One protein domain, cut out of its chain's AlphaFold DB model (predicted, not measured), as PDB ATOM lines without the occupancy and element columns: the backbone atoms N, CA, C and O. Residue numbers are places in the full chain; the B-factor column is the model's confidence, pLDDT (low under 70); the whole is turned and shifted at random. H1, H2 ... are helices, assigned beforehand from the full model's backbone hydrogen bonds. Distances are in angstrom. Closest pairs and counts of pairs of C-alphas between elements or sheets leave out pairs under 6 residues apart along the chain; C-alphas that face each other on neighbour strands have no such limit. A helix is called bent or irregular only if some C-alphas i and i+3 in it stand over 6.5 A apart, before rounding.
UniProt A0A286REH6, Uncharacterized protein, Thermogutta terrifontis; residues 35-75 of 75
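This is residues 35 to 75 of the 75 residues of an uncharacterized protein of Thermogutta terrifontis (UniProt A0A286REH6). The longest helix, H3, and the helix before it, H2, form the two arms of an open V with its corner at the link between them, and the short helix H1 sits in the opening between the arms, packed on H2 and near H3. Residues 56 to 61, at the corner, stick out from the rest. The printed part has 41 residues with three named helices, H1, H2 and H3 in that order along the chain, and no named strand; the class is all helix. It is compact, with a radius of gyration of the C-alphas of 10.3 A, and only just flat, with spans of 30 by 20 by 9 A.

Find C-alpha 60 at (26.949, -12.759, -16.798); from there H3, residues 60 to 72, runs 18.7 A to C-alpha 72 at (28.649, 4.990, -22.346). Go back along the chain to H2, residues 45 to 56, which begins at C-alpha 45 at (49.425, -9.994, -17.276) and measures 15.6 A from first to last C-alpha. H2 is irregular: look at C-alphas 46 and 49, which are 7.7 A apart, and take its line as a rough one. H1, residues 35 to 40, is 8.7 A long and begins at C-alpha 35 at (37.158, -4.494, -14.549).

Start from H3, which is close to H2 but not clearly touching it; the closest C-alphas are those of Cys 62 and Val 54, 6.2 A apart. Their lines are only just about perpendicular, at 70.3 degrees. Next look at Arg 66 of H3 and Phe 39 of H1, whose C-alphas are the closest of these two helices at 7.4 A. H3 and H1 are close but not clearly touching, at a steep tilt of 50 degrees, and run the same way. H1 touches H2, which meets it with residues 47 to 51 alone; the closest C-alphas are those of Tyr 38 and Leu 47, 6.2 A apart. The lines of H1 and H2 are about perpendicular, at 75 degrees. In H1 and H3 every O i to N i+4 pair is within hydrogen-bond range, and in H2 6 of 8 are.

The two C-alphas farthest apart are those of Ala 45 and Asp 75, at 30.1 A. The printed part has no cut, and the links from H1 to H2 and from H2 to H3 are both tight. Residues 56 to 61 stand free; of these, 56 belongs to H2 and 60 to 61 to H3. The printed part ends at Asp 75, the chain's last residue. The mean pLDDT of the printed part is 88.5, and the model's confidence is low, under 70, at residues 74 to 75.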
ATOM      1  N   LEU A  35      37.924  -4.102 -13.376       92.81
ATOM      2  CA  LEU A  35      37.158  -4.494 -14.549       92.81
ATOM      3  C   LEU A  35      37.324  -3.471 -15.687       92.81
ATOM      4  O   LEU A  35      37.579  -3.861 -16.825       92.81
ATOM      5  N   ALA A  36      37.284  -2.173 -15.374       92.19
ATOM      6  CA  ALA A  36      37.570  -1.103 -16.326       92.19
ATOM      7  C   ALA A  36      39.018  -1.159 -16.840       92.19
ATOM      8  O   ALA A  36      39.241  -1.073 -18.047       92.19
ATOM      9  N   ALA A  37      39.995  -1.378 -15.950       94.56
ATOM     10  CA  ALA A  37      41.397  -1.556 -16.331       94.56
ATOM     11  C   ALA A  37      41.581  -2.741 -17.295       94.56
ATOM     12  O   ALA A  37      42.306  -2.624 -18.282       94.56
ATOM     13  N   TYR A  38      40.872  -3.851 -17.060       95.50
ATOM     14  CA  TYR A  38      40.898  -5.011 -17.954       95.50
ATOM     15  C   TYR A  38      40.308  -4.686 -19.324       95.50
ATOM     16  O   TYR A  38      40.910  -5.022 -20.338       95.50
ATOM     17  N   PHE A  39      39.164  -4.003 -19.386       93.06
ATOM     18  CA  PHE A  39      38.578  -3.632 -20.675       93.06
ATOM     19  C   PHE A  39      39.424  -2.620 -21.453       93.06
ATOM     20  O   PHE A  39      39.409  -2.655 -22.682       93.06
ATOM     21  N   ALA A  40      40.183  -1.765 -20.764       93.75
ATOM     22  CA  ALA A  40      41.129  -0.848 -21.390       93.75
ATOM     23  C   ALA A  40      42.388  -1.560 -21.923       93.75
ATOM     24  O   ALA A  40      42.916  -1.161 -22.959       93.75
ATOM     25  N   ASN A  41      42.866  -2.607 -21.240       95.38
ATOM     26  CA  ASN A  41      44.040  -3.380 -21.651       95.38
ATOM     27  C   ASN A  41      43.897  -4.888 -21.330       95.38
ATOM     28  O   ASN A  41      44.429  -5.357 -20.317       95.38
ATOM     29  N   PRO A  42      43.222  -5.677 -22.192       93.31
ATOM     30  CA  PRO A  42      42.956  -7.098 -21.932       93.31
ATOM     31  C   PRO A  42      44.200  -8.000 -21.883       93.31
ATOM     32  O   PRO A  42      44.131  -9.121 -21.370       93.31
ATOM     33  N   ASP A  43      45.328  -7.524 -22.418       94.69
ATOM     34  CA  ASP A  43      46.592  -8.261 -22.476       94.69
ATOM     35  C   ASP A  43      47.489  -8.026 -21.245       94.69
ATOM     36  O   ASP A  43      48.561  -8.631 -21.142       94.69
ATOM     37  N   ASP A  44      47.062  -7.201 -20.278       95.44
ATOM     38  CA  ASP A  44      47.794  -7.006 -19.022       95.44
ATOM     39  C   ASP A  44      47.901  -8.322 -18.233       95.44
ATOM     40  O   ASP A  44      46.914  -8.911 -17.777       95.44
ATOM     41  N   ALA A  45      49.137  -8.776 -18.021       94.56
ATOM     42  CA  ALA A  45      49.425  -9.994 -17.276       94.56
ATOM     43  C   ALA A  45      48.929  -9.953 -15.815       94.56
ATOM     44  O   ALA A  45      48.640 -11.012 -15.255       94.56
ATOM     45  N   ASN A  46      48.788  -8.766 -15.213       95.94
ATOM     46  CA  ASN A  46      48.281  -8.582 -13.847       95.94
ATOM     47  C   ASN A  46      46.753  -8.726 -13.736       95.94
ATOM     48  O   ASN A  46      46.217  -8.746 -12.627       95.94
ATOM     49  N   LEU A  47      46.061  -8.816 -14.875       96.06
ATOM     50  CA  LEU A  47      44.606  -8.941 -14.974       96.06
ATOM     51  C   LEU A  47      44.183 -10.315 -15.513       96.06
ATOM     52  O   LEU A  47      43.051 -10.499 -15.957       96.06
ATOM     53  N   ARG A  48      45.075 -11.315 -15.460       93.19
ATOM     54  CA  ARG A  48      44.779 -12.698 -15.882       93.19
ATOM     55  C   ARG A  48      43.634 -13.335 -15.096       93.19
ATOM     56  O   ARG A  48      42.877 -14.113 -15.667       93.19
ATOM     57  N   ASP A  49      43.504 -13.011 -13.814       90.88
ATOM     58  CA  ASP A  49      42.388 -13.425 -12.959       90.88
ATOM     59  C   ASP A  49      41.059 -12.836 -13.454       90.88
ATOM     60  O   ASP A  49      40.065 -13.555 -13.577       90.88
ATOM     61  N   VAL A  50      41.062 -11.551 -13.821       92.75
ATOM     62  CA  VAL A  50      39.904 -10.866 -14.406       92.75
ATOM     63  C   VAL A  50      39.566 -11.470 -15.767       92.75
ATOM     64  O   VAL A  50      38.415 -11.835 -15.995       92.75
ATOM     65  N   ARG A  51      40.560 -11.684 -16.638       92.81
ATOM     66  CA  ARG A  51      40.383 -12.373 -17.925       92.81
ATOM     67  C   ARG A  51      39.762 -13.753 -17.745       92.81
ATOM     68  O   ARG A  51      38.809 -14.084 -18.439       92.81
ATOM     69  N   TYR A  52      40.261 -14.552 -16.804       89.69
ATOM     70  CA  TYR A  52      39.696 -15.869 -16.514       89.69
ATOM     71  C   TYR A  52      38.225 -15.762 -16.084       89.69
ATOM     72  O   TYR A  52      37.364 -16.495 -16.572       89.69
ATOM     73  N   HIS A  53      37.910 -14.807 -15.208       89.38
ATOM     74  CA  HIS A  53      36.547 -14.576 -14.740       89.38
ATOM     75  C   HIS A  53      35.592 -14.119 -15.863       89.38
ATOM     76  O   HIS A  53      34.434 -14.545 -15.925       89.38
ATOM     77  N   VAL A  54      36.065 -13.263 -16.771       89.75
ATOM     78  CA  VAL A  54      35.253 -12.716 -17.866       89.75
ATOM     79  C   VAL A  54      35.116 -13.706 -19.025       89.75
ATOM     80  O   VAL A  54      34.004 -13.923 -19.501       89.75
ATOM     81  N   GLU A  55      36.208 -14.329 -19.464       89.88
ATOM     82  CA  GLU A  55      36.255 -15.099 -20.717       89.88
ATOM     83  C   GLU A  55      36.026 -16.605 -20.510       89.88
ATOM     84  O   GLU A  55      35.266 -17.228 -21.257       89.88
ATOM     85  N   GLU A  56      36.639 -17.196 -19.477       87.12
ATOM     86  CA  GLU A  56      36.577 -18.647 -19.226       87.12
ATOM     87  C   GLU A  56      35.337 -19.016 -18.405       87.12
ATOM     88  O   GLU A  56      34.552 -19.902 -18.759       87.12
ATOM     89  N   VAL A  57      35.119 -18.292 -17.303       87.94
ATOM     90  CA  VAL A  57      33.941 -18.464 -16.437       87.94
ATOM     91  C   VAL A  57      32.694 -17.870 -17.091       87.94
ATOM     92  O   VAL A  57      31.592 -18.375 -16.865       87.94
ATOM     93  N   ARG A  58      32.856 -16.849 -17.945       87.69
ATOM     94  CA  ARG A  58      31.760 -16.159 -18.644       87.69
ATOM     95  C   ARG A  58      30.727 -15.581 -17.681       87.69
ATOM     96  O   ARG A  58      29.519 -15.722 -17.896       87.69
ATOM     97  N   CYS A  59      31.193 -14.918 -16.624       88.06
ATOM     98  CA  CYS A  59      30.314 -14.292 -15.639       88.06
ATOM     99  C   CYS A  59      29.288 -13.364 -16.329       88.06
ATOM    100  O   CYS A  59      29.685 -12.476 -17.090       88.06
ATOM    101  N   PRO A  60      27.969 -13.563 -16.126       85.81
ATOM    102  CA  PRO A  60      26.949 -12.759 -16.798       85.81
ATOM    103  C   PRO A  60      27.001 -11.291 -16.363       85.81
ATOM    104  O   PRO A  60      26.873 -10.415 -17.208       85.81
ATOM    105  N   ILE A  61      27.288 -11.017 -15.087       87.44
ATOM    106  CA  ILE A  61      27.370  -9.649 -14.553       87.44
ATOM    107  C   ILE A  61      28.508  -8.870 -15.219       87.44
ATOM    108  O   ILE A  61      28.275  -7.802 -15.769       87.44
ATOM    109  N   CYS A  62      29.722  -9.429 -15.253       90.25
ATOM    110  CA  CYS A  62      30.869  -8.750 -15.867       90.25
ATOM    111  C   CYS A  62      30.681  -8.500 -17.373       90.25
ATOM    112  O   CYS A  62      31.228  -7.540 -17.912       90.25
ATOM    113  N   ARG A  63      29.913  -9.351 -18.065       88.12
ATOM    114  CA  ARG A  63      29.573  -9.141 -19.479       88.12
ATOM    115  C   ARG A  63      28.575  -8.002 -19.659       88.12
ATOM    116  O   ARG A  63      28.812  -7.144 -20.501       88.12
ATOM    117  N   THR A  64      27.539  -7.935 -18.825       89.69
ATOM    118  CA  THR A  64      26.605  -6.800 -18.816       89.69
ATOM    119  C   THR A  64      27.322  -5.480 -18.523       89.69
ATOM    120  O   THR A  64      27.059  -4.481 -19.187       89.69
ATOM    121  N   GLU A  65      28.270  -5.472 -17.580       89.06
ATOM    122  CA  GLU A  65      29.101  -4.295 -17.279       89.06
ATOM    123  C   GLU A  65      29.925  -3.847 -18.495       89.06
ATOM    124  O   GLU A  65      29.963  -2.660 -18.818       89.06
ATOM    125  N   ARG A  66      30.524  -4.787 -19.239       89.44
ATOM    126  CA  ARG A  66      31.232  -4.475 -20.494       89.44
ATOM    127  C   ARG A  66      30.324  -3.760 -21.488       89.44
ATOM    128  O   ARG A  66      30.712  -2.745 -22.057       89.44
ATOM    129  N   GLU A  67      29.121  -4.289 -21.690       88.44
ATOM    130  CA  GLU A  67      28.134  -3.718 -22.608       88.44
ATOM    131  C   GLU A  67      27.645  -2.340 -22.143       88.44
ATOM    132  O   GLU A  67      27.329  -1.479 -22.965       88.44
ATOM    133  N   ALA A  68      27.544  -2.111 -20.832       86.50
ATOM    134  CA  ALA A  68      27.200  -0.806 -20.273       86.50
ATOM    135  C   ALA A  68      28.316   0.222 -20.526       86.50
ATOM    136  O   ALA A  68      28.035   1.316 -21.013       86.50
ATOM    137  N   ILE A  69      29.575  -0.155 -20.282       83.88
ATOM    138  CA  ILE A  69      30.745   0.697 -20.533       83.88
ATOM    139  C   ILE A  69      30.857   1.039 -22.023       83.88
ATOM    140  O   ILE A  69      31.005   2.205 -22.369       83.88
ATOM    141  N   GLN A  70      30.718   0.049 -22.909       83.00
ATOM    142  CA  GLN A  70      30.787   0.262 -24.361       83.00
ATOM    143  C   GLN A  70      29.704   1.221 -24.874       83.00
ATOM    144  O   GLN A  70      29.963   2.009 -25.785       83.00
ATOM    145  N   ARG A  71      28.502   1.173 -24.285       83.38
ATOM    146  CA  ARG A  71      27.426   2.125 -24.588       83.38
ATOM    147  C   ARG A  71      27.788   3.536 -24.132       83.38
ATOM    148  O   ARG A  71      27.697   4.451 -24.933       83.38
ATOM    149  N   ALA A  72      28.275   3.689 -22.902       79.94
ATOM    150  CA  ALA A  72      28.649   4.990 -22.346       79.94
ATOM    151  C   ALA A  72      29.827   5.670 -23.071       79.94
ATOM    152  O   ALA A  72      29.955   6.885 -23.007       79.94
ATOM    153  N   THR A  73      30.699   4.909 -23.739       74.44
ATOM    154  CA  THR A  73      31.831   5.451 -24.517       74.44
ATOM    155  C   THR A  73      31.503   5.731 -25.985       74.44
ATOM    156  O   THR A  73      32.380   6.177 -26.719       74.44
ATOM    157  N   SER A  74      30.292   5.387 -26.437       69.69
ATOM    158  CA  SER A  74      29.848   5.586 -27.825       69.69
ATOM    159  C   SER A  74      28.970   6.837 -28.007       69.69
ATOM    160  O   SER A  74      28.591   7.125 -29.142       69.69
ATOM    161  N   ASP A  75      28.677   7.550 -26.916       52.09
ATOM    162  CA  ASP A  75      28.004   8.860 -26.864       52.09
ATOM    163  C   ASP A  75      29.031   9.996 -26.684       52.09
ATOM    164  O   ASP A  75      28.802  11.095 -27.242       52.09
TER     165      ASP A  75